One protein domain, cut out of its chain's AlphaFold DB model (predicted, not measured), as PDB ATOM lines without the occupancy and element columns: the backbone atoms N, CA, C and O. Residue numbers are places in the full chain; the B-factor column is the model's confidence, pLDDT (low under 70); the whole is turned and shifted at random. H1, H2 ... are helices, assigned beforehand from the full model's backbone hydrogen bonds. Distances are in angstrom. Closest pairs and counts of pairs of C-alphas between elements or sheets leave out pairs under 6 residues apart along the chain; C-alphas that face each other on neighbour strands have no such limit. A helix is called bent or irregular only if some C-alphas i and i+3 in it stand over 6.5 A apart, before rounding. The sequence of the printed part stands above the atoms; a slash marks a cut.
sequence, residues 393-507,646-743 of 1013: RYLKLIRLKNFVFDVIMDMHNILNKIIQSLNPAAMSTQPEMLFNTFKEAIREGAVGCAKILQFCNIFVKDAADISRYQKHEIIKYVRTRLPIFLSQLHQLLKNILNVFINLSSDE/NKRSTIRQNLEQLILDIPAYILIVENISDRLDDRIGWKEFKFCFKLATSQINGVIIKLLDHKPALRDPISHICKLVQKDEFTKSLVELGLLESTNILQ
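AT A GLANCE: This is residues 393 to 507 and 646 to 743 of the 1013 residues of the protein "Hypothetical protein" of Hermetia illucens (UniProt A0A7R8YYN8). Long helices lie lengthwise side by side in a staggered set, with the long bent helix H3 between H4 and H1: its arm H3b packs on both, and H1 folds back into H2 as a helical hairpin. H5 crosses H2 on the far side from most of H1, and the short helices H6 and H7 fold back alongside H2, while residues 646 to 651 of H4 stick out. The printed part has 213 residues with seven named helices, H1 to H7 in order along the chain, and no named strand, so its class is all helix. It is only just compact, close to loose, with a radius of gyration of the C-alphas of 19.8 A, and it spans 61 by 49 by 30 A.

IN THESE COORDINATES: H3, residues 468 to 502, was assigned as one helix by its hydrogen bonds but is bent: C-alphas 480 and 483 are 6.9 A apart. Its arms are H3a, residues 468 to 480, and H3b, residues 483 to 502, 28.7 A long. H1, residues 393 to 421, begins at C-alpha 393 (-15.284, 1.572, 20.845) and is 41.7 A long. H2, residues 431 to 464, is 51.2 A long and irregular, with 7.2 A between C-alphas 461 and 464. H4, residues 646 to 678, begins at C-alpha 646 (-69.824, -6.365, -8.583) and is 47.7 A long. It has a kink of 36 degrees near residue 661, yet is neither bent nor irregular, but only just: C-alphas 660 and 663 are 6.5 A apart. H5, residues 682 to 704, is 32.8 A long. H6, residues 707 to 721, is irregular, with 7.2 A between C-alphas 709 and 712. H7, residues 724 to 732, ends at C-alpha 732 (-37.058, 1.059, 19.101).

HOW THE PARTS SIT: H3, taken whole, and H2 are the hubs, each touching 3 other helices. H3a and H3b stand at a shallow tilt of 33 degrees, only just short of steep. H3b touches H4, opposite ways at a shallow tilt of 30 degrees, the closest C-alphas being those of His 490 and Ile 666, 6.0 A apart. H3b also touches H1, by residues 412 to 419 of H1 alone, the same way at 18 degrees, a shallow tilt; the closest C-alphas, of Ile 419 and Leu 492, are 5.3 A apart. H1 and H2 form a hairpin and touch at a shallow tilt of 17 degrees, with the C-alphas of Ile 418 and Ala 441 closest at 5.3 A. H2 touches H5 about perpendicular, at 82 degrees, and the closest C-alphas, of Cys 456 and Thr 693, are 5.0 A apart. H3a and H5 only just touch, with 3 pairs of C-alphas within 8 A. H7 touches H2, the same way at a shallow tilt of 20 degrees, through the C-alphas of Val 447 and Phe 726, closest at 4.7 A. H6 is close to H2 but not clearly touching, with 5.2 A between the closest C-alphas, of Arg 443 and Val 721. Among the pairs that stay apart are H1 and H4, and H2 and H4. Every O i to N i+4 pair is within hydrogen-bond range in H1, H3a, H3b and H7; the counts are 28 of 30 in H2, 27 of 29 in H4, 18 of 19 in H5 and 9 of 11 in H6.

THE WHOLE: The two C-alphas farthest apart, of Tyr 394 and Asn 646, are 62.5 A apart. Residues 508 to 645 are cut out, and C-alphas 507 and 646 are 18.1 A apart across the cut. Of the links that are printed whole, H1 to H2 is short and the others are tight. The mean pLDDT of the printed part is 80.8, and 34 residues are under 70, among them residues 426 to 429, 460 to 465, 705 to 710 and 737 to 743.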
ATOM      1  N   ARG A 393     -15.015   1.655  22.294       84.88
ATOM      2  CA  ARG A 393     -15.284   1.572  20.845       84.88
ATOM      3  C   ARG A 393     -15.476   0.122  20.395       84.88
ATOM      4  O   ARG A 393     -16.471  -0.174  19.744       84.88
ATOM      5  N   TYR A 394     -14.579  -0.785  20.777       87.31
ATOM      6  CA  TYR A 394     -14.641  -2.212  20.444       87.31
ATOM      7  C   TYR A 394     -15.953  -2.851  20.934       87.31
ATOM      8  O   TYR A 394     -16.644  -3.498  20.153       87.31
ATOM      9  N   LEU A 395     -16.373  -2.563  22.170       85.81
ATOM     10  CA  LEU A 395     -17.660  -2.979  22.739       85.81
ATOM     11  C   LEU A 395     -18.865  -2.461  21.929       85.81
ATOM     12  O   LEU A 395     -19.747  -3.243  21.570       85.81
ATOM     13  N   LYS A 396     -18.892  -1.165  21.573       83.50
ATOM     14  CA  LYS A 396     -19.936  -0.591  20.696       83.50
ATOM     15  C   LYS A 396     -19.974  -1.290  19.329       83.50
ATOM     16  O   LYS A 396     -21.051  -1.519  18.785       83.50
ATOM     17  N   LEU A 397     -18.816  -1.683  18.798       82.56
ATOM     18  CA  LEU A 397     -18.685  -2.357  17.505       82.56
ATOM     19  C   LEU A 397     -19.056  -3.848  17.549       82.56
ATOM     20  O   LEU A 397     -19.594  -4.341  16.559       82.56
ATOM     21  N   ILE A 398     -18.857  -4.554  18.671       83.38
ATOM     22  CA  ILE A 398     -19.454  -5.886  18.892       83.38
ATOM     23  C   ILE A 398     -20.980  -5.768  18.886       83.38
ATOM     24  O   ILE A 398     -21.642  -6.466  18.121       83.38
ATOM     25  N   ARG A 399     -21.535  -4.853  19.692       81.94
ATOM     26  CA  ARG A 399     -22.986  -4.642  19.804       81.94
ATOM     27  C   ARG A 399     -23.613  -4.308  18.445       81.94
ATOM     28  O   ARG A 399     -24.603  -4.927  18.065       81.94
ATOM     29  N   LEU A 400     -22.982  -3.430  17.661       82.81
ATOM     30  CA  LEU A 400     -23.396  -3.112  16.289       82.81
ATOM     31  C   LEU A 400     -23.281  -4.314  15.332       82.81
ATOM     32  O   LEU A 400     -24.202  -4.567  14.560       82.81
ATOM     33  N   LYS A 401     -22.176  -5.070  15.375       84.06
ATOM     34  CA  LYS A 401     -21.973  -6.286  14.563       84.06
ATOM     35  C   LYS A 401     -23.064  -7.324  14.840       84.06
ATOM     36  O   LYS A 401     -23.604  -7.891  13.892       84.06
ATOM     37  N   ASN A 402     -23.376  -7.552  16.116       83.31
ATOM     38  CA  ASN A 402     -24.410  -8.486  16.550       83.31
ATOM     39  C   ASN A 402     -25.788  -7.998  16.088       83.31
ATOM     40  O   ASN A 402     -26.465  -8.728  15.379       83.31
ATOM     41  N   PHE A 403     -26.139  -6.731  16.333       82.75
ATOM     42  CA  PHE A 403     -27.395  -6.140  15.856       82.75
ATOM     43  C   PHE A 403     -27.584  -6.256  14.330       82.75
ATOM     44  O   PHE A 403     -28.645  -6.665  13.864       82.75
ATOM     45  N   VAL A 404     -26.555  -5.934  13.536       84.88
ATOM     46  CA  VAL A 404     -26.602  -6.061  12.067       84.88
ATOM     47  C   VAL A 404     -26.800  -7.519  11.642       84.88
ATOM     48  O   VAL A 404     -27.584  -7.787  10.732       84.88
ATOM     49  N   PHE A 405     -26.126  -8.462  12.302       85.44
ATOM     50  CA  PHE A 405     -26.310  -9.893  12.061       85.44
ATOM     51  C   PHE A 405     -27.735 -10.344  12.419       85.44
ATOM     52  O   PHE A 405     -28.407 -10.946  11.583       85.44
ATOM     53  N   ASP A 406     -28.213 -10.002  13.615       83.88
ATOM     54  CA  ASP A 406     -29.513 -10.407  14.149       83.88
ATOM     55  C   ASP A 406     -30.671  -9.871  13.308       83.88
ATOM     56  O   ASP A 406     -31.572 -10.631  12.970       83.88
ATOM     57  N   VAL A 407     -30.628  -8.603  12.880       85.75
ATOM     58  CA  VAL A 407     -31.669  -8.018  12.017       85.75
ATOM     59  C   VAL A 407     -31.708  -8.689  10.642       85.75
ATOM     60  O   VAL A 407     -32.789  -8.973  10.126       85.75
ATOM     61  N   ILE A 408     -30.551  -8.988  10.044       88.06
ATOM     62  CA  ILE A 408     -30.490  -9.661   8.736       88.06
ATOM     63  C   ILE A 408     -30.930 -11.129   8.857       88.06
ATOM     64  O   ILE A 408     -31.635 -11.636   7.983       88.06
ATOM     65  N   MET A 409     -30.592 -11.810   9.956       87.56
ATOM     66  CA  MET A 409     -31.089 -13.159  10.234       87.56
ATOM     67  C   MET A 409     -32.592 -13.169  10.533       87.56
ATOM     68  O   MET A 409     -33.293 -14.019   9.990       87.56
ATOM     69  N   ASP A 410     -33.121 -12.217  11.306       87.19
ATOM     70  CA  ASP A 410     -34.564 -12.048  11.525       87.19
ATOM     71  C   ASP A 410     -35.300 -11.835  10.196       87.19
ATOM     72  O   ASP A 410     -36.314 -12.488   9.964       87.19
ATOM     73  N   MET A 411     -34.762 -11.025   9.276       89.12
ATOM     74  CA  MET A 411     -35.315 -10.862   7.924       89.12
ATOM     75  C   MET A 411     -35.389 -12.181   7.142       89.12
ATOM     76  O   MET A 411     -36.444 -12.517   6.596       89.12
ATOM     77  N   HIS A 412     -34.299 -12.956   7.107       90.31
ATOM     78  CA  HIS A 412     -34.294 -14.271   6.456       90.31
ATOM     79  C   HIS A 412     -35.229 -15.271   7.158       90.31
ATOM     80  O   HIS A 412     -35.870 -16.078   6.484       90.31
ATOM     81  N   ASN A 413     -35.334 -15.218   8.488       90.50
ATOM     82  CA  ASN A 413     -36.191 -16.090   9.292       90.50
ATOM     83  C   ASN A 413     -37.676 -15.771   9.088       90.50
ATOM     84  O   ASN A 413     -38.462 -16.691   8.881       90.50
ATOM     85  N   ILE A 414     -38.057 -14.492   9.079       90.50
ATOM     86  CA  ILE A 414     -39.408 -14.015   8.753       90.50
ATOM     87  C   ILE A 414     -39.814 -14.512   7.363       90.50
ATOM     88  O   ILE A 414     -40.872 -15.121   7.208       90.50
ATOM     89  N   LEU A 415     -38.946 -14.343   6.361       90.00
ATOM     90  CA  LEU A 415     -39.230 -14.811   5.007       90.00
ATOM     91  C   LEU A 415     -39.318 -16.351   4.931       90.00
ATOM     92  O   LEU A 415     -40.211 -16.875   4.268       90.00
ATOM     93  N   ASN A 416     -38.489 -17.085   5.683       91.62
ATOM     94  CA  ASN A 416     -38.601 -18.544   5.820       91.62
ATOM     95  C   ASN A 416     -39.921 -18.987   6.477       91.62
ATOM     96  O   ASN A 416     -40.546 -19.912   5.959       91.62
ATOM     97  N   LYS A 417     -40.381 -18.335   7.561       88.94
ATOM     98  CA  LYS A 417     -41.693 -18.618   8.186       88.94
ATOM     99  C   LYS A 417     -42.820 -18.501   7.150       88.94
ATOM    100  O   LYS A 417     -43.677 -19.375   7.073       88.94
ATOM    101  N   ILE A 418     -42.791 -17.439   6.338       89.50
ATOM    102  CA  ILE A 418     -43.792 -17.156   5.297       89.50
ATOM    103  C   ILE A 418     -43.749 -18.208   4.172       89.50
ATOM    104  O   ILE A 418     -44.790 -18.681   3.723       89.50
ATOM    105  N   ILE A 419     -42.556 -18.621   3.730       88.81
ATOM    106  CA  ILE A 419     -42.393 -19.685   2.720       88.81
ATOM    107  C   ILE A 419     -42.899 -21.034   3.247       88.81
ATOM    108  O   ILE A 419     -43.522 -21.789   2.498       88.81
ATOM    109  N   GLN A 420     -42.643 -21.337   4.524       87.56
ATOM    110  CA  GLN A 420     -43.086 -22.569   5.180       87.56
ATOM    111  C   GLN A 420     -44.606 -22.610   5.375       87.56
ATOM    112  O   GLN A 420     -45.208 -23.651   5.118       87.56
ATOM    113  N   SER A 421     -45.233 -21.500   5.781       84.75
ATOM    114  CA  SER A 421     -46.689 -21.444   5.967       84.75
ATOM    115  C   SER A 421     -47.452 -21.556   4.642       84.75
ATOM    116  O   SER A 421     -48.490 -22.207   4.597       84.75
ATOM    117  N   LEU A 422     -46.901 -21.008   3.554       83.81
ATOM    118  CA  LEU A 422     -47.462 -21.072   2.199       83.81
ATOM    119  C   LEU A 422     -46.954 -22.276   1.374       83.81
ATOM    120  O   LEU A 422     -46.965 -22.226   0.146       83.81
ATOM    121  N   ASN A 423     -46.468 -23.352   2.004       82.06
ATOM    122  CA  ASN A 423     -45.929 -24.520   1.297       82.06
ATOM    123  C   ASN A 423     -47.047 -25.363   0.629       82.06
ATOM    124  O   ASN A 423     -47.806 -26.021   1.349       82.06
ATOM    125  N   PRO A 424     -47.117 -25.457  -0.720       74.06
ATOM    126  CA  PRO A 424     -48.208 -26.146  -1.419       74.06
ATOM    127  C   PRO A 424     -48.369 -27.633  -1.067       74.06
ATOM    128  O   PRO A 424     -49.451 -28.180  -1.246       74.06
ATOM    129  N   ALA A 425     -47.314 -28.292  -0.575       70.00
ATOM    130  CA  ALA A 425     -47.346 -29.707  -0.199       70.00
ATOM    131  C   ALA A 425     -47.886 -29.970   1.224       70.00
ATOM    132  O   ALA A 425     -48.070 -31.128   1.592       70.00
ATOM    133  N   ALA A 426     -48.102 -28.923   2.029       62.47
ATOM    134  CA  ALA A 426     -48.511 -29.028   3.434       62.47
ATOM    135  C   ALA A 426     -49.836 -28.311   3.760       62.47
ATOM    136  O   ALA A 426     -50.368 -28.488   4.857       62.47
ATOM    137  N   MET A 427     -50.377 -27.503   2.843       66.00
ATOM    138  CA  MET A 427     -51.628 -26.771   3.062       66.00
ATOM    139  C   MET A 427     -52.872 -27.613   2.751       66.00
ATOM    140  O   MET A 427     -52.960 -28.251   1.704       66.00
ATOM    141  N   SER A 428     -53.883 -27.527   3.620       61.97
ATOM    142  CA  SER A 428     -55.272 -27.845   3.253       61.97
ATOM    143  C   SER A 428     -55.773 -26.802   2.244       61.97
ATOM    144  O   SER A 428     -55.539 -25.610   2.450       61.97
ATOM    145  N   THR A 429     -56.480 -27.211   1.184       63.97
ATOM    146  CA  THR A 429     -56.971 -26.287   0.134       63.97
ATOM    147  C   THR A 429     -58.163 -25.426   0.569       63.97
ATOM    148  O   THR A 429     -58.641 -24.602  -0.205       63.97
ATOM    149  N   GLN A 430     -58.631 -25.574   1.813       77.12
ATOM    150  CA  GLN A 430     -59.781 -24.847   2.353       77.12
ATOM    151  C   GLN A 430     -59.582 -23.313   2.293       77.12
ATOM    152  O   GLN A 430     -58.653 -22.798   2.931       77.12
ATOM    153  N   PRO A 431     -60.468 -22.563   1.603       81.12
ATOM    154  CA  PRO A 431     -60.329 -21.118   1.392       81.12
ATOM    155  C   PRO A 431     -60.172 -20.278   2.666       81.12
ATOM    156  O   PRO A 431     -59.377 -19.339   2.679       81.12
ATOM    157  N   GLU A 432     -60.857 -20.634   3.756       81.81
ATOM    158  CA  GLU A 432     -60.726 -19.962   5.059       81.81
ATOM    159  C   GLU A 432     -59.309 -20.098   5.657       81.81
ATOM    160  O   GLU A 432     -58.718 -19.120   6.123       81.81
ATOM    161  N   MET A 433     -58.726 -21.301   5.611       83.06
ATOM    162  CA  MET A 433     -57.375 -21.569   6.125       83.06
ATOM    163  C   MET A 433     -56.303 -20.890   5.270       83.06
ATOM    164  O   MET A 433     -55.324 -20.359   5.801       83.06
ATOM    165  N   LEU A 434     -56.510 -20.843   3.953       84.38
ATOM    166  CA  LEU A 434     -55.674 -20.084   3.029       84.38
ATOM    167  C   LEU A 434     -55.738 -18.582   3.312       84.38
ATOM    168  O   LEU A 434     -54.691 -17.955   3.471       84.38
ATOM    169  N   PHE A 435     -56.939 -18.010   3.448       85.81
ATOM    170  CA  PHE A 435     -57.119 -16.599   3.794       85.81
ATOM    171  C   PHE A 435     -56.389 -16.234   5.098       85.81
ATOM    172  O   PHE A 435     -55.610 -15.279   5.124       85.81
ATOM    173  N   ASN A 436     -56.572 -17.027   6.158       85.62
ATOM    174  CA  ASN A 436     -55.901 -16.803   7.440       85.62
ATOM    175  C   ASN A 436     -54.368 -16.932   7.332       85.62
ATOM    176  O   ASN A 436     -53.639 -16.163   7.959       85.62
ATOM    177  N   THR A 437     -53.867 -17.836   6.486       86.94
ATOM    178  CA  THR A 437     -52.424 -18.006   6.245       86.94
ATOM    179  C   THR A 437     -51.826 -16.824   5.476       86.94
ATOM    180  O   THR A 437     -50.779 -16.311   5.868       86.94
ATOM    181  N   PHE A 438     -52.499 -16.326   4.431       86.69
ATOM    182  CA  PHE A 438     -52.098 -15.096   3.733       86.69
ATOM    183  C   PHE A 438     -52.146 -13.872   4.661       86.69
ATOM    184  O   PHE A 438     -51.253 -13.024   4.613       86.69
ATOM    185  N   LYS A 439     -53.141 -13.795   5.552       86.81
ATOM    186  CA  LYS A 439     -53.257 -12.736   6.563       86.81
ATOM    187  C   LYS A 439     -52.087 -12.750   7.551       86.81
ATOM    188  O   LYS A 439     -51.497 -11.701   7.798       86.81
ATOM    189  N   GLU A 440     -51.690 -13.916   8.059       88.06
ATOM    190  CA  GLU A 440     -50.493 -14.045   8.903       88.06
ATOM    191  C   GLU A 440     -49.189 -13.784   8.133       88.06
ATOM    192  O   GLU A 440     -48.298 -13.119   8.659       88.06
ATOM    193  N   ALA A 441     -49.090 -14.196   6.864       89.44
ATOM    194  CA  ALA A 441     -47.938 -13.887   6.015       89.44
ATOM    195  C   ALA A 441     -47.731 -12.372   5.823       89.44
ATOM    196  O   ALA A 441     -46.603 -11.886   5.903       89.44
ATOM    197  N   ILE A 442     -48.814 -11.606   5.642       87.38
ATOM    198  CA  ILE A 442     -48.774 -10.135   5.573       87.38
ATOM    199  C   ILE A 442     -48.320  -9.529   6.915       87.38
ATOM    200  O   ILE A 442     -47.574  -8.550   6.929       87.38
ATOM    201  N   ARG A 443     -48.719 -10.120   8.048       89.69
ATOM    202  CA  ARG A 443     -48.334  -9.660   9.395       89.69
ATOM    203  C   ARG A 443     -46.862  -9.900   9.700       89.69
ATOM    204  O   ARG A 443     -46.191  -8.978  10.154       89.69
ATOM    205  N   GLU A 444     -46.343 -11.092   9.408       90.44
ATOM    206  CA  GLU A 444     -44.902 -11.379   9.483       90.44
ATOM    207  C   GLU A 444     -44.118 -10.469   8.514       90.44
ATOM    208  O   GLU A 444     -43.104  -9.886   8.893       90.44
ATOM    209  N   GLY A 445     -44.637 -10.240   7.301       89.88
ATOM    210  CA  GLY A 445     -44.068  -9.290   6.339       89.88
ATOM    211  C   GLY A 445     -43.958  -7.861   6.887       89.88
ATOM    212  O   GLY A 445     -42.934  -7.209   6.692       89.88
ATOM    213  N   ALA A 446     -44.953  -7.394   7.649       89.38
ATOM    214  CA  ALA A 446     -44.907  -6.094   8.319       89.38
ATOM    215  C   ALA A 446     -43.825  -6.022   9.417       89.38
ATOM    216  O   ALA A 446     -43.169  -4.984   9.542       89.38
ATOM    217  N   VAL A 447     -43.577  -7.113  10.165       89.50
ATOM    218  CA  VAL A 447     -42.414  -7.210  11.077       89.50
ATOM    219  C   VAL A 447     -41.115  -7.046  10.280       89.50
ATOM    220  O   VAL A 447     -40.254  -6.259  10.672       89.50
ATOM    221  N   GLY A 448     -41.000  -7.711   9.125       88.81
ATOM    222  CA  GLY A 448     -39.848  -7.583   8.231       88.81
ATOM    223  C   GLY A 448     -39.634  -6.147   7.738       88.81
ATOM    224  O   GLY A 448     -38.538  -5.600   7.849       88.81
ATOM    225  N   CYS A 449     -40.688  -5.468   7.281       89.19
ATOM    226  CA  CYS A 449     -40.601  -4.053   6.914       89.19
ATOM    227  C   CYS A 449     -40.105  -3.181   8.082       89.19
ATOM    228  O   CYS A 449     -39.238  -2.332   7.875       89.19
ATOM    229  N   ALA A 450     -40.580  -3.415   9.311       88.62
ATOM    230  CA  ALA A 450     -40.080  -2.702  10.487       88.62
ATOM    231  C   ALA A 450     -38.590  -2.992  10.759       88.62
ATOM    232  O   ALA A 450     -37.838  -2.059  11.040       88.62
ATOM    233  N   LYS A 451     -38.132  -4.242  10.600       87.44
ATOM    234  CA  LYS A 451     -36.711  -4.617  10.723       87.44
ATOM    235  C   LYS A 451     -35.811  -3.941   9.677       87.44
ATOM    236  O   LYS A 451     -34.732  -3.470  10.035       87.44
ATOM    237  N   ILE A 452     -36.266  -3.780   8.431       89.00
ATOM    238  CA  ILE A 452     -35.544  -2.977   7.421       89.00
ATOM    239  C   ILE A 452     -35.426  -1.513   7.873       89.00
ATOM    240  O   ILE A 452     -34.333  -0.948   7.834       89.00
ATOM    241  N   LEU A 453     -36.521  -0.902   8.343       87.19
ATOM    242  CA  LEU A 453     -36.507   0.489   8.819       87.19
ATOM    243  C   LEU A 453     -35.536   0.681   9.996       87.19
ATOM    244  O   LEU A 453     -34.815   1.677  10.027       87.19
ATOM    245  N   GLN A 454     -35.465  -0.275  10.933       84.56
ATOM    246  CA  GLN A 454     -34.497  -0.249  12.038       84.56
ATOM    247  C   GLN A 454     -33.049  -0.243  11.550       84.56
ATOM    248  O   GLN A 454     -32.250   0.577  12.003       84.56
ATOM    249  N   PHE A 455     -32.724  -1.135  10.612       86.88
ATOM    250  CA  PHE A 455     -31.394  -1.214  10.021       86.88
ATOM    251  C   PHE A 455     -31.014   0.091   9.306       86.88
ATOM    252  O   PHE A 455     -29.930   0.620   9.543       86.88
ATOM    253  N   CYS A 456     -31.913   0.660   8.495       84.81
ATOM    254  CA  CYS A 456     -31.667   1.936   7.817       84.81
ATOM    255  C   CYS A 456     -31.522   3.115   8.792       84.81
ATOM    256  O   CYS A 456     -30.670   3.973   8.566       84.81
ATOM    257  N   ASN A 457     -32.309   3.147   9.874       80.38
ATOM    258  CA  ASN A 457     -32.190   4.159  10.925       80.38
ATOM    259  C   ASN A 457     -30.806   4.099  11.582       80.38
ATOM    260  O   ASN A 457     -30.074   5.077  11.539       80.38
ATOM    261  N   ILE A 458     -30.396   2.944  12.116       75.50
ATOM    262  CA  ILE A 458     -29.109   2.811  12.824       75.50
ATOM    263  C   ILE A 458     -27.912   3.000  11.882       75.50
ATOM    264  O   ILE A 458     -26.982   3.724  12.231       75.50
ATOM    265  N   PHE A 459     -27.953   2.459  10.659       76.56
ATOM    266  CA  PHE A 459     -26.863   2.613   9.685       76.56
ATOM    267  C   PHE A 459     -26.577   4.080   9.307       76.56
ATOM    268  O   PHE A 459     -25.442   4.403   8.958       76.56
ATOM    269  N   VAL A 460     -27.580   4.966   9.376       69.69
ATOM    270  CA  VAL A 460     -27.449   6.389   9.006       69.69
ATOM    271  C   VAL A 460     -27.399   7.318  10.228       69.69
ATOM    272  O   VAL A 460     -26.703   8.326  10.188       69.69
ATOM    273  N   LYS A 461     -28.083   6.992  11.329       66.06
ATOM    274  CA  LYS A 461     -28.090   7.783  12.571       66.06
ATOM    275  C   LYS A 461     -26.780   7.646  13.345       66.06
ATOM    276  O   LYS A 461     -26.200   8.654  13.731       66.06
ATOM    277  N   ASP A 462     -26.277   6.422  13.492       64.25
ATOM    278  CA  ASP A 462     -24.997   6.162  14.160       64.25
ATOM    279  C   ASP A 462     -23.814   6.344  13.184       64.25
ATOM    280  O   ASP A 462     -22.658   6.111  13.534       64.25
ATOM    281  N   ALA A 463     -24.063   6.806  11.949       58.41
ATOM    282  CA  ALA A 463     -23.035   7.000  10.926       58.41
ATOM    283  C   ALA A 463     -21.928   7.988  11.335       58.41
ATOM    284  O   ALA A 463     -20.839   7.913  10.774       58.41
ATOM    285  N   ALA A 464     -22.164   8.882  12.297       55.53
ATOM    286  CA  ALA A 464     -21.116   9.743  12.851       55.53
ATOM    287  C   ALA A 464     -20.082   8.960  13.691       55.53
ATOM    288  O   ALA A 464     -18.910   9.324  13.722       55.53
ATOM    289  N   ASP A 465     -20.499   7.865  14.337       60.12
ATOM    290  CA  ASP A 465     -19.648   7.003  15.166       60.12
ATOM    291  C   ASP A 465     -18.992   5.850  14.385       60.12
ATOM    292  O   ASP A 465     -18.010   5.262  14.843       60.12
ATOM    293  N   ILE A 466     -19.559   5.481  13.232       70.12
ATOM    294  CA  ILE A 466     -19.144   4.315  12.441       70.12
ATOM    295  C   ILE A 466     -18.137   4.745  11.366       70.12
ATOM    296  O   ILE A 466     -18.449   5.529  10.464       70.12
ATOM    297  N   SER A 467     -16.930   4.178  11.413       71.25
ATOM    298  CA  SER A 467     -15.863   4.474  10.452       71.25
ATOM    299  C   SER A 467     -16.211   4.009   9.031       71.25
ATOM    300  O   SER A 467     -17.007   3.088   8.826       71.25
ATOM    301  N   ARG A 468     -15.565   4.600   8.016       69.81
ATOM    302  CA  ARG A 468     -15.731   4.177   6.612       69.81
ATOM    303  C   ARG A 468     -15.470   2.677   6.426       69.81
ATOM    304  O   ARG A 468     -16.234   2.014   5.730       69.81
ATOM    305  N   TYR A 469     -14.430   2.134   7.064       74.56
ATOM    306  CA  TYR A 469     -14.107   0.705   6.995       74.56
ATOM    307  C   TYR A 469     -15.258  -0.165   7.527       74.56
ATOM    308  O   TYR A 469     -15.644  -1.152   6.904       74.56
ATOM    309  N   GLN A 470     -15.876   0.250   8.632       79.12
ATOM    310  CA  GLN A 470     -17.014  -0.452   9.227       79.12
ATOM    311  C   GLN A 470     -18.264  -0.363   8.340       79.12
ATOM    312  O   GLN A 470     -18.921  -1.378   8.116       79.12
ATOM    313  N   LYS A 471     -18.548   0.807   7.747       78.56
ATOM    314  CA  LYS A 471     -19.610   0.964   6.734       78.56
ATOM    315  C   LYS A 471     -19.372   0.050   5.528       78.56
ATOM    316  O   LYS A 471     -20.299  -0.629   5.097       78.56
ATOM    317  N   HIS A 472     -18.141  -0.020   5.018       81.38
ATOM    318  CA  HIS A 472     -17.759  -0.913   3.918       81.38
ATOM    319  C   HIS A 472     -18.034  -2.387   4.264       81.38
ATOM    320  O   HIS A 472     -18.678  -3.084   3.482       81.38
ATOM    321  N   GLU A 473     -17.594  -2.862   5.433       82.94
ATOM    322  CA  GLU A 473     -17.811  -4.248   5.871       82.94
ATOM    323  C   GLU A 473     -19.304  -4.583   6.073       82.94
ATOM    324  O   GLU A 473     -19.732  -5.673   5.694       82.94
ATOM    325  N   ILE A 474     -20.130  -3.643   6.561       86.12
ATOM    326  CA  ILE A 474     -21.597  -3.816   6.628       86.12
ATOM    327  C   ILE A 474     -22.198  -3.952   5.220       86.12
ATOM    328  O   ILE A 474     -22.925  -4.911   4.958       86.12
ATOM    329  N   ILE A 475     -21.872  -3.039   4.293       86.12
ATOM    330  CA  ILE A 475     -22.364  -3.069   2.899       86.12
ATOM    331  C   ILE A 475     -21.985  -4.396   2.222       86.12
ATOM    332  O   ILE A 475     -22.805  -5.026   1.552       86.12
ATOM    333  N   LYS A 476     -20.746  -4.845   2.435       85.88
ATOM    334  CA  LYS A 476     -20.182  -6.092   1.904       85.88
ATOM    335  C   LYS A 476     -20.903  -7.318   2.460       85.88
ATOM    336  O   LYS A 476     -21.283  -8.200   1.691       85.88
ATOM    337  N   TYR A 477     -21.167  -7.346   3.767       87.50
ATOM    338  CA  TYR A 477     -21.961  -8.401   4.393       87.50
ATOM    339  C   TYR A 477     -23.385  -8.447   3.824       87.50
ATOM    340  O   TYR A 477     -23.819  -9.518   3.398       87.50
ATOM    341  N   VAL A 478     -24.083  -7.307   3.704       88.75
ATOM    342  CA  VAL A 478     -25.424  -7.271   3.088       88.75
ATOM    343  C   VAL A 478     -25.387  -7.762   1.638       88.75
ATOM    344  O   VAL A 478     -26.220  -8.592   1.271       88.75
ATOM    345  N   ARG A 479     -24.396  -7.349   0.827       86.75
ATOM    346  CA  ARG A 479     -24.239  -7.855  -0.551       86.75
ATOM    347  C   ARG A 479     -24.173  -9.383  -0.586       86.75
ATOM    348  O   ARG A 479     -24.859  -9.992  -1.396       86.75
ATOM    349  N   THR A 480     -23.423 -10.009   0.325       86.44
ATOM    350  CA  THR A 480     -23.288 -11.481   0.385       86.44
ATOM    351  C   THR A 480     -24.545 -12.222   0.859       86.44
ATOM    352  O   THR A 480     -24.629 -13.440   0.719       86.44
ATOM    353  N   ARG A 481     -25.536 -11.509   1.412       87.62
ATOM    354  CA  ARG A 481     -26.817 -12.073   1.874       87.62
ATOM    355  C   ARG A 481     -27.964 -11.840   0.890       87.62
ATOM    356  O   ARG A 481     -28.933 -12.596   0.893       87.62
ATOM    357  N   LEU A 482     -27.844 -10.847   0.009       88.19
ATOM    358  CA  LEU A 482     -28.901 -10.478  -0.930       88.19
ATOM    359  C   LEU A 482     -29.270 -11.584  -1.952       88.19
ATOM    360  O   LEU A 482     -30.470 -11.781  -2.133       88.19
ATOM    361  N   PRO A 483     -28.345 -12.383  -2.534       86.25
ATOM    362  CA  PRO A 483     -28.720 -13.533  -3.371       86.25
ATOM    363  C   PRO A 483     -29.593 -14.562  -2.638       86.25
ATOM    364  O   PRO A 483     -30.557 -15.083  -3.194       86.25
ATOM    365  N   ILE A 484     -29.313 -14.809  -1.350       88.56
ATOM    366  CA  ILE A 484     -30.110 -15.714  -0.506       88.56
ATOM    367  C   ILE A 484     -31.526 -15.147  -0.335       88.56
ATOM    368  O   ILE A 484     -32.506 -15.874  -0.488       88.56
ATOM    369  N   PHE A 485     -31.643 -13.841  -0.079       90.44
ATOM    370  CA  PHE A 485     -32.933 -13.161   0.047       90.44
ATOM    371  C   PHE A 485     -33.739 -13.196  -1.264       90.44
ATOM    372  O   PHE A 485     -34.931 -13.491  -1.236       90.44
ATOM    373  N   LEU A 486     -33.096 -12.972  -2.417       89.62
ATOM    374  CA  LEU A 486     -33.732 -13.082  -3.736       89.62
ATOM    375  C   LEU A 486     -34.202 -14.516  -4.024       89.62
ATOM    376  O   LEU A 486     -35.333 -14.706  -4.463       89.62
ATOM    377  N   SER A 487     -33.390 -15.527  -3.699       89.81
ATOM    378  CA  SER A 487     -33.749 -16.947  -3.826       89.81
ATOM    379  C   SER A 487     -34.960 -17.327  -2.956       89.81
ATOM    380  O   SER A 487     -35.884 -17.995  -3.423       89.81
ATOM    381  N   GLN A 488     -35.023 -16.825  -1.719       92.88
ATOM    382  CA  GLN A 488     -36.194 -16.974  -0.850       92.88
ATOM    383  C   GLN A 488     -37.441 -16.290  -1.442       92.88
ATOM    384  O   GLN A 488     -38.510 -16.896  -1.496       92.88
ATOM    385  N   LEU A 489     -37.318 -15.050  -1.930       92.69
ATOM    386  CA  LEU A 489     -38.424 -14.294  -2.535       92.69
ATOM    387  C   LEU A 489     -38.958 -14.996  -3.800       92.69
ATOM    388  O   LEU A 489     -40.165 -15.104  -4.012       92.69
ATOM    389  N   HIS A 490     -38.054 -15.557  -4.597       92.50
ATOM    390  CA  HIS A 490     -38.352 -16.382  -5.760       92.50
ATOM    391  C   HIS A 490     -39.111 -17.673  -5.389       92.50
ATOM    392  O   HIS A 490     -40.126 -17.992  -6.015       92.50
ATOM    393  N   GLN A 491     -38.690 -18.380  -4.331       92.38
ATOM    394  CA  GLN A 491     -39.420 -19.545  -3.812       92.38
ATOM    395  C   GLN A 491     -40.804 -19.162  -3.264       92.38
ATOM    396  O   GLN A 491     -41.767 -19.897  -3.481       92.38
ATOM    397  N   LEU A 492     -40.929 -18.008  -2.601       92.69
ATOM    398  CA  LEU A 492     -42.212 -17.495  -2.120       92.69
ATOM    399  C   LEU A 492     -43.187 -17.250  -3.281       92.69
ATOM    400  O   LEU A 492     -44.317 -17.732  -3.239       92.69
ATOM    401  N   LEU A 493     -42.751 -16.567  -4.343       92.06
ATOM    402  CA  LEU A 493     -43.586 -16.331  -5.527       92.06
ATOM    403  C   LEU A 493     -44.001 -17.644  -6.213       92.06
ATOM    404  O   LEU A 493     -45.162 -17.786  -6.595       92.06
ATOM    405  N   LYS A 494     -43.098 -18.634  -6.308       91.44
ATOM    406  CA  LYS A 494     -43.417 -19.978  -6.826       91.44
ATOM    407  C   LYS A 494     -44.435 -20.722  -5.949       91.44
ATOM    408  O   LYS A 494     -45.365 -21.322  -6.485       91.44
ATOM    409  N   ASN A 495     -44.313 -20.646  -4.623       90.88
ATOM    410  CA  ASN A 495     -45.290 -21.216  -3.690       90.88
ATOM    411  C   ASN A 495     -46.678 -20.578  -3.870       90.88
ATOM    412  O   ASN A 495     -47.663 -21.294  -4.051       90.88
ATOM    413  N   ILE A 496     -46.747 -19.242  -3.897       89.44
ATOM    414  CA  ILE A 496     -47.992 -18.479  -4.081       89.44
ATOM    415  C   ILE A 496     -48.660 -18.818  -5.425       89.44
ATOM    416  O   ILE A 496     -49.869 -19.044  -5.469       89.44
ATOM    417  N   LEU A 497     -47.882 -18.910  -6.511       90.81
ATOM    418  CA  LEU A 497     -48.391 -19.290  -7.832       90.81
ATOM    419  C   LEU A 497     -49.013 -20.694  -7.824       90.81
ATOM    420  O   LEU A 497     -50.136 -20.869  -8.289       90.81
ATOM    421  N   ASN A 498     -48.311 -21.677  -7.254       88.50
ATOM    422  CA  ASN A 498     -48.793 -23.057  -7.161       88.50
ATOM    423  C   ASN A 498     -50.086 -23.160  -6.335       88.50
ATOM    424  O   ASN A 498     -51.017 -23.852  -6.745       88.50
ATOM    425  N   VAL A 499     -50.172 -22.438  -5.210       87.69
ATOM    426  CA  VAL A 499     -51.395 -22.349  -4.395       87.69
ATOM    427  C   VAL A 499     -52.565 -21.813  -5.226       87.69
ATOM    428  O   VAL A 499     -53.612 -22.455  -5.287       87.69
ATOM    429  N   PHE A 500     -52.403 -20.679  -5.915       86.38
ATOM    430  CA  PHE A 500     -53.506 -20.088  -6.677       86.38
ATOM    431  C   PHE A 500     -53.876 -20.851  -7.958       86.38
ATOM    432  O   PHE A 500     -55.045 -20.823  -8.356       86.38
ATOM    433  N   ILE A 501     -52.938 -21.544  -8.609       86.81
ATOM    434  CA  ILE A 501     -53.243 -22.403  -9.764       86.81
ATOM    435  C   ILE A 501     -54.106 -23.595  -9.331       86.81
ATOM    436  O   ILE A 501     -55.109 -23.869  -9.988       86.81
ATOM    437  N   ASN A 502     -53.769 -24.243  -8.211       85.00
ATOM    438  CA  ASN A 502     -54.419 -25.478  -7.764       85.00
ATOM    439  C   ASN A 502     -55.857 -25.300  -7.236       85.00
ATOM    440  O   ASN A 502     -56.584 -26.287  -7.158       85.00
ATOM    441  N   LEU A 503     -56.284 -24.078  -6.896       85.50
ATOM    442  CA  LEU A 503     -57.658 -23.813  -6.446       85.50
ATOM    443  C   LEU A 503     -58.677 -23.929  -7.589       85.50
ATOM    444  O   LEU A 503     -58.502 -23.335  -8.659       85.50
ATOM    445  N   SER A 504     -59.791 -24.608  -7.332       85.69
ATOM    446  CA  SER A 504     -60.950 -24.655  -8.228       85.69
ATOM    447  C   SER A 504     -61.638 -23.288  -8.380       85.69
ATOM    448  O   SER A 504     -61.379 -22.339  -7.634       85.69
ATOM    449  N   SER A 505     -62.545 -23.169  -9.357       84.56
ATOM    450  CA  SER A 505     -63.340 -21.945  -9.557       84.56
ATOM    451  C   SER A 505     -64.234 -21.617  -8.355       84.56
ATOM    452  O   SER A 505     -64.473 -20.440  -8.082       84.56
ATOM    453  N   ASP A 506     -64.711 -22.630  -7.633       83.19
ATOM    454  CA  ASP A 506     -65.621 -22.447  -6.501       83.19
ATOM    455  C   ASP A 506     -64.852 -22.090  -5.220       83.19
ATOM    456  O   ASP A 506     -65.220 -21.131  -4.544       83.19
ATOM    457  N   GLU A 507     -63.706 -22.731  -4.958       85.75
ATOM    458  CA  GLU A 507     -62.783 -22.322  -3.883       85.75
ATOM    459  C   GLU A 507     -62.270 -20.882  -4.093       85.75
ATOM    460  O   GLU A 507     -62.162 -20.105  -3.142       85.75
ATOM    461  N   ASN A 646     -70.840  -7.056  -7.790       89.06
ATOM    462  CA  ASN A 646     -69.824  -6.365  -8.583       89.06
ATOM    463  C   ASN A 646     -68.471  -6.348  -7.850       89.06
ATOM    464  O   ASN A 646     -67.461  -6.706  -8.451       89.06
ATOM    465  N   LYS A 647     -68.453  -6.045  -6.541       90.69
ATOM    466  CA  LYS A 647     -67.253  -6.112  -5.680       90.69
ATOM    467  C   LYS A 647     -66.561  -7.475  -5.760       90.69
ATOM    468  O   LYS A 647     -65.354  -7.542  -5.989       90.69
ATOM    469  N   ARG A 648     -67.337  -8.561  -5.633       90.81
ATOM    470  CA  ARG A 648     -66.841  -9.940  -5.775       90.81
ATOM    471  C   ARG A 648     -66.276 -10.194  -7.172       90.81
ATOM    472  O   ARG A 648     -65.174 -10.720  -7.286       90.81
ATOM    473  N   SER A 649     -66.971  -9.787  -8.238       89.38
ATOM    474  CA  SER A 649     -66.468 -10.004  -9.602       89.38
ATOM    475  C   SER A 649     -65.177  -9.229  -9.891       89.38
ATOM    476  O   SER A 649     -64.300  -9.769 -10.557       89.38
ATOM    477  N   THR A 650     -65.022  -8.010  -9.364       90.69
ATOM    478  CA  THR A 650     -63.787  -7.221  -9.506       90.69
ATOM    479  C   THR A 650     -62.622  -7.824  -8.724       90.69
ATOM    480  O   THR A 650     -61.528  -7.924  -9.269       90.69
ATOM    481  N   ILE A 651     -62.828  -8.287  -7.484       90.56
ATOM    482  CA  ILE A 651     -61.752  -8.956  -6.730       90.56
ATOM    483  C   ILE A 651     -61.373 -10.291  -7.381       90.56
ATOM    484  O   ILE A 651     -60.184 -10.575  -7.490       90.56
ATOM    485  N   ARG A 652     -62.339 -11.067  -7.895       88.19
ATOM    486  CA  ARG A 652     -62.057 -12.267  -8.701       88.19
ATOM    487  C   ARG A 652     -61.192 -11.935  -9.920       88.19
ATOM    488  O   ARG A 652     -60.162 -12.568 -10.103       88.19
ATOM    489  N   GLN A 653     -61.567 -10.924 -10.708       90.56
ATOM    490  CA  GLN A 653     -60.806 -10.526 -11.897       90.56
ATOM    491  C   GLN A 653     -59.392 -10.032 -11.543       90.56
ATOM    492  O   GLN A 653     -58.436 -10.355 -12.241       90.56
ATOM    493  N   ASN A 654     -59.232  -9.306 -10.431       90.12
ATOM    494  CA  ASN A 654     -57.917  -8.894  -9.931       90.12
ATOM    495  C   ASN A 654     -57.073 -10.090  -9.449       90.12
ATOM    496  O   ASN A 654     -55.857 -10.077  -9.613       90.12
ATOM    497  N   LEU A 655     -57.696 -11.121  -8.868       89.25
ATOM    498  CA  LEU A 655     -57.027 -12.353  -8.439       89.25
ATOM    499  C   LEU A 655     -56.613 -13.212  -9.645       89.25
ATOM    500  O   LEU A 655     -55.504 -13.735  -9.670       89.25
ATOM    501  N   GLU A 656     -57.458 -13.302 -10.673       89.38
ATOM    502  CA  GLU A 656     -57.128 -13.930 -11.960       89.38
ATOM    503  C   GLU A 656     -55.977 -13.192 -12.666       89.38
ATOM    504  O   GLU A 656     -55.035 -13.837 -13.124       89.38
ATOM    505  N   GLN A 657     -55.984 -11.854 -12.675       92.06
ATOM    506  CA  GLN A 657     -54.874 -11.050 -13.202       92.06
ATOM    507  C   GLN A 657     -53.578 -11.265 -12.403       92.06
ATOM    508  O   GLN A 657     -52.525 -11.472 -12.998       92.06
ATOM    509  N   LEU A 658     -53.645 -11.307 -11.068       90.06
ATOM    510  CA  LEU A 658     -52.479 -11.562 -10.215       90.06
ATOM    511  C   LEU A 658     -51.813 -12.917 -10.530       90.06
ATOM    512  O   LEU A 658     -50.588 -13.007 -10.529       90.06
ATOM    513  N   ILE A 659     -52.594 -13.956 -10.849       89.88
ATOM    514  CA  ILE A 659     -52.068 -15.267 -11.274       89.88
ATOM    515  C   ILE A 659     -51.281 -15.159 -12.592       89.88
ATOM    516  O   ILE A 659     -50.271 -15.846 -12.750       89.88
ATOM    517  N   LEU A 660     -51.709 -14.293 -13.515       92.38
ATOM    518  CA  LEU A 660     -51.007 -14.027 -14.777       92.38
ATOM    519  C   LEU A 660     -49.751 -13.157 -14.581       92.38
ATOM    520  O   LEU A 660     -48.768 -13.338 -15.301       92.38
ATOM    521  N   ASP A 661     -49.758 -12.259 -13.592       92.50
ATOM    522  CA  ASP A 661     -48.653 -11.332 -13.314       92.50
ATOM    523  C   ASP A 661     -47.511 -11.974 -12.497       92.50
ATOM    524  O   ASP A 661     -46.343 -11.632 -12.693       92.50
ATOM    525  N   ILE A 662     -47.798 -12.937 -11.606       92.94
ATOM    526  CA  ILE A 662     -46.771 -13.596 -10.769       92.94
ATOM    527  C   ILE A 662     -45.619 -14.222 -11.589       92.94
ATOM    528  O   ILE A 662     -44.466 -13.994 -11.216       92.94
ATOM    529  N   PRO A 663     -45.845 -14.939 -12.711       94.25
ATOM    530  CA  PRO A 663     -44.769 -15.389 -13.600       94.25
ATOM    531  C   PRO A 663     -43.845 -14.265 -14.101       94.25
ATOM    532  O   PRO A 663     -42.638 -14.476 -14.222       94.25
ATOM    533  N   ALA A 664     -44.370 -13.059 -14.341       93.12
ATOM    534  CA  ALA A 664     -43.554 -11.908 -14.723       93.12
ATOM    535  C   ALA A 664     -42.740 -11.367 -13.534       93.12
ATOM    536  O   ALA A 664     -41.569 -11.027 -13.702       93.12
ATOM    537  N   TYR A 665     -43.304 -11.351 -12.320       92.38
ATOM    538  CA  TYR A 665     -42.551 -11.007 -11.106       92.38
ATOM    539  C   TYR A 665     -41.449 -12.030 -10.786       92.38
ATOM    540  O   TYR A 665     -40.362 -11.633 -10.375       92.38
ATOM    541  N   ILE A 666     -41.684 -13.322 -11.037       92.81
ATOM    542  CA  ILE A 666     -40.669 -14.383 -10.927       92.81
ATOM    543  C   ILE A 666     -39.484 -14.089 -11.860       92.81
ATOM    544  O   ILE A 666     -38.349 -14.036 -11.385       92.81
ATOM    545  N   LEU A 667     -39.754 -13.801 -13.139       90.69
ATOM    546  CA  LEU A 667     -38.729 -13.459 -14.134       90.69
ATOM    547  C   LEU A 667     -37.975 -12.159 -13.791       90.69
ATOM    548  O   LEU A 667     -36.785 -12.028 -14.075       90.69
ATOM    549  N   ILE A 668     -38.649 -11.188 -13.164       91.19
ATOM    550  CA  ILE A 668     -38.012  -9.963 -12.659       91.19
ATOM    551  C   ILE A 668     -37.038 -10.287 -11.517       91.19
ATOM    552  O   ILE A 668     -35.929  -9.756 -11.521       91.19
ATOM    553  N   VAL A 669     -37.400 -11.166 -10.575       90.12
ATOM    554  CA  VAL A 669     -36.501 -11.578  -9.479       90.12
ATOM    555  C   VAL A 669     -35.296 -12.370 -10.003       90.12
ATOM    556  O   VAL A 669     -34.180 -12.100  -9.565       90.12
ATOM    557  N   GLU A 670     -35.486 -13.272 -10.973       88.00
ATOM    558  CA  GLU A 670     -34.387 -13.998 -11.640       88.00
ATOM    559  C   GLU A 670     -33.408 -13.015 -12.318       88.00
ATOM    560  O   GLU A 670     -32.235 -12.961 -11.959       88.00
ATOM    561  N   ASN A 671     -33.908 -12.121 -13.180       86.62
ATOM    562  CA  ASN A 671     -33.121 -11.083 -13.866       86.62
ATOM    563  C   ASN A 671     -32.426 -10.098 -12.897       86.62
ATOM    564  O   ASN A 671     -31.368  -9.558 -13.219       86.62
ATOM    565  N   ILE A 672     -32.988  -9.847 -11.708       83.06
ATOM    566  CA  ILE A 672     -32.320  -9.065 -10.652       83.06
ATOM    567  C   ILE A 672     -31.174  -9.865 -10.016       83.06
ATOM    568  O   ILE A 672     -30.114  -9.282  -9.787       83.06
ATOM    569  N   SER A 673     -31.346 -11.169  -9.778       83.12
ATOM    570  CA  SER A 673     -30.280 -12.041  -9.262       83.12
ATOM    571  C   SER A 673     -29.114 -12.128 -10.251       83.12
ATOM    572  O   SER A 673     -27.992 -11.777  -9.892       83.12
ATOM    573  N   ASP A 674     -29.394 -12.442 -11.521       79.56
ATOM    574  CA  ASP A 674     -28.395 -12.508 -12.600       79.56
ATOM    575  C   ASP A 674     -27.602 -11.196 -12.740       79.56
ATOM    576  O   ASP A 674     -26.417 -11.180 -13.072       79.56
ATOM    577  N   ARG A 675     -28.251 -10.045 -12.511       77.38
ATOM    578  CA  ARG A 675     -27.580  -8.736 -12.528       77.38
ATOM    579  C   ARG A 675     -26.711  -8.502 -11.301       77.38
ATOM    580  O   ARG A 675     -25.673  -7.857 -11.436       77.38
ATOM    581  N   LEU A 676     -27.131  -8.967 -10.127       75.06
ATOM    582  CA  LEU A 676     -26.403  -8.758  -8.877       75.06
ATOM    583  C   LEU A 676     -25.076  -9.528  -8.847       75.06
ATOM    584  O   LEU A 676     -24.085  -9.009  -8.322       75.06
ATOM    585  N   ASP A 677     -25.070 -10.728  -9.424       66.38
ATOM    586  CA  ASP A 677     -23.902 -11.603  -9.462       66.38
ATOM    587  C   ASP A 677     -22.951 -11.243 -10.625       66.38
ATOM    588  O   ASP A 677     -21.767 -11.015 -10.374       66.38
ATOM    589  N   ASP A 678     -23.451 -11.072 -11.861       62.94
ATOM    590  CA  ASP A 678     -22.589 -10.867 -13.047       62.94
ATOM    591  C   ASP A 678     -22.315  -9.401 -13.439       62.94
ATOM    592  O   ASP A 678     -21.375  -9.146 -14.195       62.94
ATOM    593  N   ARG A 679     -23.159  -8.429 -13.047       60.41
ATOM    594  CA  ARG A 679     -23.164  -7.095 -13.700       60.41
ATOM    595  C   ARG A 679     -23.114  -5.863 -12.809       60.41
ATOM    596  O   ARG A 679     -22.624  -4.849 -13.290       60.41
ATOM    597  N   ILE A 680     -23.593  -5.906 -11.567       70.88
ATOM    598  CA  ILE A 680     -23.558  -4.730 -10.685       70.88
ATOM    599  C   ILE A 680     -22.189  -4.654  -9.999       70.88
ATOM    600  O   ILE A 680     -21.873  -5.449  -9.105       70.88
ATOM    601  N   GLY A 681     -21.378  -3.675 -10.385       73.19
ATOM    602  CA  GLY A 681     -20.051  -3.424  -9.832       73.19
ATOM    603  C   GLY A 681     -20.067  -3.150  -8.324       73.19
ATOM    604  O   GLY A 681     -21.104  -2.873  -7.715       73.19
ATOM    605  N   TRP A 682     -18.900  -3.227  -7.675       76.75
ATOM    606  CA  TRP A 682     -18.803  -2.910  -6.244       76.75
ATOM    607  C   TRP A 682     -19.198  -1.452  -5.958       76.75
ATOM    608  O   TRP A 682     -19.985  -1.207  -5.044       76.75
ATOM    609  N   LYS A 683     -18.716  -0.508  -6.783       69.50
ATOM    610  CA  LYS A 683     -19.035   0.928  -6.710       69.50
ATOM    611  C   LYS A 683     -20.541   1.181  -6.851       69.50
ATOM    612  O   LYS A 683     -21.148   1.748  -5.948       69.50
ATOM    613  N   GLU A 684     -21.153   0.657  -7.913       72.56
ATOM    614  CA  GLU A 684     -22.590   0.788  -8.195       72.56
ATOM    615  C   GLU A 684     -23.467   0.238  -7.056       72.56
ATOM    616  O   GLU A 684     -24.393   0.908  -6.602       72.56
ATOM    617  N   PHE A 685     -23.159  -0.961  -6.540       80.06
ATOM    618  CA  PHE A 685     -23.900  -1.546  -5.415       80.06
ATOM    619  C   PHE A 685     -23.798  -0.673  -4.158       80.06
ATOM    620  O   PHE A 685     -24.804  -0.373  -3.519       80.06
ATOM    621  N   LYS A 686     -22.575  -0.253  -3.816       75.25
ATOM    622  CA  LYS A 686     -22.250   0.586  -2.654       75.25
ATOM    623  C   LYS A 686     -22.965   1.940  -2.728       75.25
ATOM    624  O   LYS A 686     -23.536   2.372  -1.727       75.25
ATOM    625  N   PHE A 687     -22.998   2.562  -3.908       72.00
ATOM    626  CA  PHE A 687     -23.740   3.794  -4.178       72.00
ATOM    627  C   PHE A 687     -25.254   3.598  -4.008       72.00
ATOM    628  O   PHE A 687     -25.870   4.277  -3.185       72.00
ATOM    629  N   CYS A 688     -25.847   2.626  -4.713       73.56
ATOM    630  CA  CYS A 688     -27.277   2.316  -4.625       73.56
ATOM    631  C   CYS A 688     -27.714   2.007  -3.187       73.56
ATOM    632  O   CYS A 688     -28.767   2.468  -2.746       73.56
ATOM    633  N   PHE A 689     -26.887   1.275  -2.437       82.12
ATOM    634  CA  PHE A 689     -27.129   0.955  -1.037       82.12
ATOM    635  C   PHE A 689     -27.126   2.208  -0.150       82.12
ATOM    636  O   PHE A 689     -28.120   2.448   0.533       82.12
ATOM    637  N   LYS A 690     -26.064   3.036  -0.189       74.50
ATOM    638  CA  LYS A 690     -25.990   4.272   0.619       74.50
ATOM    639  C   LYS A 690     -27.144   5.225   0.288       74.50
ATOM    640  O   LYS A 690     -27.756   5.792   1.194       74.50
ATOM    641  N   LEU A 691     -27.483   5.355  -0.999       71.81
ATOM    642  CA  LEU A 691     -28.599   6.172  -1.467       71.81
ATOM    643  C   LEU A 691     -29.944   5.664  -0.919       71.81
ATOM    644  O   LEU A 691     -30.710   6.457  -0.372       71.81
ATOM    645  N   ALA A 692     -30.218   4.360  -1.009       74.94
ATOM    646  CA  ALA A 692     -31.459   3.768  -0.510       74.94
ATOM    647  C   ALA A 692     -31.591   3.884   1.018       74.94
ATOM    648  O   ALA A 692     -32.628   4.336   1.507       74.94
ATOM    649  N   THR A 693     -30.543   3.553   1.783       80.25
ATOM    650  CA  THR A 693     -30.573   3.670   3.252       80.25
ATOM    651  C   THR A 693     -30.751   5.118   3.706       80.25
ATOM    652  O   THR A 693     -31.532   5.375   4.621       80.25
ATOM    653  N   SER A 694     -30.089   6.076   3.041       72.50
ATOM    654  CA  SER A 694     -30.215   7.506   3.357       72.50
ATOM    655  C   SER A 694     -31.599   8.061   2.993       72.50
ATOM    656  O   SER A 694     -32.195   8.784   3.791       72.50
ATOM    657  N   GLN A 695     -32.178   7.665   1.851       69.88
ATOM    658  CA  GLN A 695     -33.556   8.035   1.492       69.88
ATOM    659  C   GLN A 695     -34.581   7.503   2.500       69.88
ATOM    660  O   GLN A 695     -35.464   8.254   2.913       69.88
ATOM    661  N   ILE A 696     -34.448   6.243   2.933       77.44
ATOM    662  CA  ILE A 696     -35.322   5.644   3.950       77.44
ATOM    663  C   ILE A 696     -35.184   6.390   5.283       77.44
ATOM    664  O   ILE A 696     -36.192   6.811   5.851       77.44
ATOM    665  N   ASN A 697     -33.958   6.628   5.763       77.31
ATOM    666  CA  ASN A 697     -33.753   7.350   7.019       77.31
ATOM    667  C   ASN A 697     -34.260   8.805   6.956       77.31
ATOM    668  O   ASN A 697     -34.849   9.300   7.913       77.31
ATOM    669  N   GLY A 698     -34.128   9.462   5.802       66.62
ATOM    670  CA  GLY A 698     -34.690  10.791   5.547       66.62
ATOM    671  C   GLY A 698     -36.217  10.871   5.621       66.62
ATOM    672  O   GLY A 698     -36.760  11.950   5.848       66.62
ATOM    673  N   VAL A 699     -36.918   9.746   5.446       70.44
ATOM    674  CA  VAL A 699     -38.354   9.638   5.738       70.44
ATOM    675  C   VAL A 699     -38.574   9.378   7.231       70.44
ATOM    676  O   VAL A 699     -39.427  10.027   7.825       70.44
ATOM    677  N   ILE A 700     -37.789   8.493   7.860       74.44
ATOM    678  CA  ILE A 700     -37.903   8.171   9.297       74.44
ATOM    679  C   ILE A 700     -37.732   9.423  10.173       74.44
ATOM    680  O   ILE A 700     -38.586   9.671  11.022       74.44
ATOM    681  N   ILE A 701     -36.697  10.240   9.941       71.94
ATOM    682  CA  ILE A 701     -36.458  11.490  10.688       71.94
ATOM    683  C   ILE A 701     -37.682  12.415  10.597       71.94
ATOM    684  O   ILE A 701     -38.238  12.812  11.617       71.94
ATOM    685  N   LYS A 702     -38.196  12.644   9.383       66.88
ATOM    686  CA  LYS A 702     -39.345  13.533   9.138       66.88
ATOM    687  C   LYS A 702     -40.669  13.015   9.702       66.88
ATOM    688  O   LYS A 702     -41.585  13.799   9.939       66.88
ATOM    689  N   LEU A 703     -40.789  11.705   9.920       67.69
ATOM    690  CA  LEU A 703     -41.902  11.122  10.668       67.69
ATOM    691  C   LEU A 703     -41.717  11.329  12.182       67.69
ATOM    692  O   LEU A 703     -42.685  11.641  12.873       67.69
ATOM    693  N   LEU A 704     -40.490  11.216  12.702       70.50
ATOM    694  CA  LEU A 704     -40.180  11.455  14.117       70.50
ATOM    695  C   LEU A 704     -40.411  12.916  14.532       70.50
ATOM    696  O   LEU A 704     -40.988  13.141  15.597       70.50
ATOM    697  N   ASP A 705     -40.089  13.885  13.671       64.62
ATOM    698  CA  ASP A 705     -40.399  15.313  13.876       64.62
ATOM    699  C   ASP A 705     -41.904  15.559  14.130       64.62
ATOM    700  O   ASP A 705     -42.294  16.473  14.856       64.62
ATOM    701  N   HIS A 706     -42.765  14.692  13.579       66.56
ATOM    702  CA  HIS A 706     -44.225  14.767  13.684       66.56
ATOM    703  C   HIS A 706     -44.856  13.623  14.491       66.56
ATOM    704  O   HIS A 706     -46.071  13.412  14.432       66.56
ATOM    705  N   LYS A 707     -44.060  12.957  15.341       69.25
ATOM    706  CA  LYS A 707     -44.476  11.898  16.279       69.25
ATOM    707  C   LYS A 707     -45.864  12.082  16.927       69.25
ATOM    708  O   LYS A 707     -46.647  11.133  16.859       69.25
ATOM    709  N   PRO A 708     -46.239  13.238  17.526       67.62
ATOM    710  CA  PRO A 708     -47.553  13.375  18.162       67.62
ATOM    711  C   PRO A 708     -48.735  13.265  17.186       67.62
ATOM    712  O   PRO A 708     -49.790  12.787  17.590       67.62
ATOM    713  N   ALA A 709     -48.571  13.651  15.916       62.78
ATOM    714  CA  ALA A 709     -49.618  13.538  14.896       62.78
ATOM    715  C   ALA A 709     -49.714  12.125  14.286       62.78
ATOM    716  O   ALA A 709     -50.747  11.754  13.740       62.78
ATOM    717  N   LEU A 710     -48.657  11.315  14.405       67.56
ATOM    718  CA  LEU A 710     -48.622   9.932  13.918       67.56
ATOM    719  C   LEU A 710     -49.046   8.898  14.975       67.56
ATOM    720  O   LEU A 710     -49.207   7.723  14.642       67.56
ATOM    721  N   ARG A 711     -49.247   9.315  16.233       71.81
ATOM    722  CA  ARG A 711     -49.576   8.437  17.371       71.81
ATOM    723  C   ARG A 711     -50.786   7.541  17.096       71.81
ATOM    724  O   ARG A 711     -50.699   6.322  17.258       71.81
ATOM    725  N   ASP A 712     -51.897   8.133  16.666       67.69
ATOM    726  CA  ASP A 712     -53.150   7.413  16.436       67.69
ATOM    727  C   ASP A 712     -53.147   6.590  15.134       67.69
ATOM    728  O   ASP A 712     -53.555   5.423  15.194       67.69
ATOM    729  N   PRO A 713     -52.607   7.071  13.994       68.00
ATOM    730  CA  PRO A 713     -52.335   6.234  12.824       68.00
ATOM    731  C   PRO A 713     -51.505   4.987  13.151       68.00
ATOM    732  O   PRO A 713     -51.901   3.870  12.812       68.00
ATOM    733  N   ILE A 714     -50.388   5.146  13.866       76.56
ATOM    734  CA  ILE A 714     -49.492   4.033  14.210       76.56
ATOM    735  C   ILE A 714     -50.164   3.080  15.210       76.56
ATOM    736  O   ILE A 714     -50.063   1.864  15.048       76.56
ATOM    737  N   SER A 715     -50.948   3.592  16.167       75.69
ATOM    738  CA  SER A 715     -51.789   2.763  17.046       75.69
ATOM    739  C   SER A 715     -52.773   1.889  16.256       75.69
ATOM    740  O   SER A 715     -52.939   0.707  16.567       75.69
ATOM    741  N   HIS A 716     -53.405   2.423  15.204       73.00
ATOM    742  CA  HIS A 716     -54.291   1.645  14.332       73.00
ATOM    743  C   HIS A 716     -53.541   0.607  13.487       73.00
ATOM    744  O   HIS A 716     -54.038  -0.510  13.335       73.00
ATOM    745  N   ILE A 717     -52.333   0.915  13.008       78.12
ATOM    746  CA  ILE A 717     -51.493  -0.054  12.285       78.12
ATOM    747  C   ILE A 717     -51.072  -1.205  13.217       78.12
ATOM    748  O   ILE A 717     -51.235  -2.368  12.848       78.12
ATOM    749  N   CYS A 718     -50.640  -0.928  14.455       83.00
ATOM    750  CA  CYS A 718     -50.335  -1.976  15.440       83.00
ATOM    751  C   CYS A 718     -51.547  -2.886  15.726       83.00
ATOM    752  O   CYS A 718     -51.400  -4.109  15.763       83.00
ATOM    753  N   LYS A 719     -52.757  -2.315  15.849       80.00
ATOM    754  CA  LYS A 719     -54.018  -3.070  16.034       80.00
ATOM    755  C   LYS A 719     -54.401  -3.947  14.833       80.00
ATOM    756  O   LYS A 719     -55.159  -4.900  15.015       80.00
ATOM    757  N   LEU A 720     -53.905  -3.648  13.630       77.50
ATOM    758  CA  LEU A 720     -54.115  -4.446  12.415       77.50
ATOM    759  C   LEU A 720     -53.069  -5.566  12.285       77.50
ATOM    760  O   LEU A 720     -53.424  -6.722  12.026       77.50
ATOM    761  N   VAL A 721     -51.792  -5.233  12.517       84.25
ATOM    762  CA  VAL A 721     -50.661  -6.171  12.416       84.25
ATOM    763  C   VAL A 721     -50.693  -7.224  13.529       84.25
ATOM    764  O   VAL A 721     -50.443  -8.390  13.249       84.25
ATOM    765  N   GLN A 722     -51.056  -6.850  14.763       84.12
ATOM    766  CA  GLN A 722     -51.235  -7.780  15.895       84.12
ATOM    767  C   GLN A 722     -49.993  -8.653  16.184       84.12
ATOM    768  O   GLN A 722     -50.101  -9.846  16.460       84.12
ATOM    769  N   LYS A 723     -48.800  -8.043  16.121       85.12
ATOM    770  CA  LYS A 723     -47.513  -8.668  16.473       85.12
ATOM    771  C   LYS A 723     -46.750  -7.790  17.465       85.12
ATOM    772  O   LYS A 723     -46.533  -6.598  17.217       85.12
ATOM    773  N   ASP A 724     -46.268  -8.393  18.547       85.00
ATOM    774  CA  ASP A 724     -45.447  -7.689  19.539       85.00
ATOM    775  C   ASP A 724     -44.075  -7.313  18.971       85.00
ATOM    776  O   ASP A 724     -43.580  -6.225  19.245       85.00
ATOM    777  N   GLU A 725     -43.484  -8.159  18.119       84.38
ATOM    778  CA  GLU A 725     -42.199  -7.891  17.451       84.38
ATOM    779  C   GLU A 725     -42.257  -6.631  16.567       84.38
ATOM    780  O   GLU A 725     -41.320  -5.829  16.561       84.38
ATOM    781  N   PHE A 726     -43.384  -6.399  15.882       87.62
ATOM    782  CA  PHE A 726     -43.641  -5.173  15.117       87.62
ATOM    783  C   PHE A 726     -43.747  -3.949  16.037       87.62
ATOM    784  O   PHE A 726     -43.097  -2.930  15.806       87.62
ATOM    785  N   THR A 727     -44.523  -4.068  17.119       85.81
ATOM    786  CA  THR A 727     -44.758  -2.967  18.068       85.81
ATOM    787  C   THR A 727     -43.478  -2.576  18.814       85.81
ATOM    788  O   THR A 727     -43.162  -1.390  18.895       85.81
ATOM    789  N   LYS A 728     -42.683  -3.556  19.273       84.31
ATOM    790  CA  LYS A 728     -41.333  -3.346  19.829       84.31
ATOM    791  C   LYS A 728     -40.430  -2.634  18.823       84.31
ATOM    792  O   LYS A 728     -39.834  -1.613  19.153       84.31
ATOM    793  N   SER A 729     -40.432  -3.084  17.566       85.19
ATOM    794  CA  SER A 729     -39.588  -2.482  16.529       85.19
ATOM    795  C   SER A 729     -39.939  -1.010  16.240       85.19
ATOM    796  O   SER A 729     -39.045  -0.211  15.962       85.19
ATOM    797  N   LEU A 730     -41.213  -0.615  16.377       83.31
ATOM    798  CA  LEU A 730     -41.668   0.781  16.285       83.31
ATOM    799  C   LEU A 730     -41.347   1.634  17.529       83.31
ATOM    800  O   LEU A 730     -41.147   2.844  17.400       83.31
ATOM    801  N   VAL A 731     -41.279   1.029  18.722       82.94
ATOM    802  CA  VAL A 731     -40.779   1.687  19.946       82.94
ATOM    803  C   VAL A 731     -39.274   1.944  19.825       82.94
ATOM    804  O   VAL A 731     -38.827   3.057  20.086       82.94
ATOM    805  N   GLU A 732     -38.506   0.960  19.355       80.06
ATOM    806  CA  GLU A 732     -37.058   1.059  19.101       80.06
ATOM    807  C   GLU A 732     -36.719   2.082  17.996       80.06
ATOM    808  O   GLU A 732     -35.717   2.788  18.085       80.06
ATOM    809  N   LEU A 733     -37.588   2.240  16.986       79.75
ATOM    810  CA  LEU A 733     -37.513   3.340  16.008       79.75
ATOM    811  C   LEU A 733     -37.833   4.722  16.605       79.75
ATOM    812  O   LEU A 733     -37.622   5.730  15.938       79.75
ATOM    813  N   GLY A 734     -38.362   4.790  17.828       77.12
ATOM    814  CA  GLY A 734     -38.792   6.026  18.482       77.12
ATOM    815  C   GLY A 734     -40.145   6.565  18.008       77.12
ATOM    816  O   GLY A 734     -40.568   7.612  18.496       77.12
ATOM    817  N   LEU A 735     -40.840   5.873  17.099       76.75
ATOM    818  CA  LEU A 735     -42.120   6.310  16.522       76.75
ATOM    819  C   LEU A 735     -43.292   6.158  17.506       76.75
ATOM    820  O   LEU A 735     -44.208   6.977  17.505       76.75
ATOM    821  N   LEU A 736     -43.247   5.150  18.381       77.25
ATOM    822  CA  LEU A 736     -44.207   4.971  19.477       77.25
ATOM    823  C   LEU A 736     -43.652   5.529  20.806       77.25
ATOM    824  O   LEU A 736     -42.461   5.811  20.945       77.25
ATOM    825  N   GLU A 737     -44.511   5.695  21.809       68.75
ATOM    826  CA  GLU A 737     -44.107   5.874  23.210       68.75
ATOM    827  C   GLU A 737     -44.252   4.552  23.966       68.75
ATOM    828  O   GLU A 737     -45.191   3.792  23.727       68.75
ATOM    829  N   SER A 738     -43.349   4.286  24.908       56.97
ATOM    830  CA  SER A 738     -43.322   3.081  25.747       56.97
ATOM    831  C   SER A 738     -44.348   3.130  26.894       56.97
ATOM    832  O   SER A 738     -44.025   2.899  28.057       56.97
ATOM    833  N   THR A 739     -45.613   3.429  26.583       47.69
ATOM    834  CA  THR A 739     -46.702   3.472  27.571       47.69
ATOM    835  C   THR A 739     -47.074   2.066  28.051       47.69
ATOM    836  O   THR A 739     -47.878   1.387  27.416       47.69
ATOM    837  N   ASN A 740     -46.510   1.653  29.189       40.59
ATOM    838  CA  ASN A 740     -46.889   0.472  29.977       40.59
ATOM    839  C   ASN A 740     -47.002  -0.861  29.207       40.59
ATOM    840  O   ASN A 740     -47.850  -1.695  29.522       40.59
ATOM    841  N   ILE A 741     -46.077  -1.120  28.277       44.84
ATOM    842  CA  ILE A 741     -45.628  -2.507  28.077       44.84
ATOM    843  C   ILE A 741     -44.834  -2.867  29.341       44.84
ATOM    844  O   ILE A 741     -43.968  -2.096  29.755       44.84
ATOM    845  N   LEU A 742     -45.207  -3.968  30.001       36.62
ATOM    846  CA  LEU A 742     -44.803  -4.287  31.375       36.62
ATOM    847  C   LEU A 742     -43.288  -4.168  31.606       36.62
ATOM    848  O   LEU A 742     -42.489  -4.778  30.899       36.62
ATOM    849  N   GLN A 743     -42.904  -3.434  32.655       34.84
ATOM    850  CA  GLN A 743     -41.541  -3.442  33.186       34.84
ATOM    851  C   GLN A 743     -41.261  -4.777  33.889       34.84
ATOM    852  O   GLN A 743     -41.406  -4.877  35.103       34.84
TER     853      GLN A 743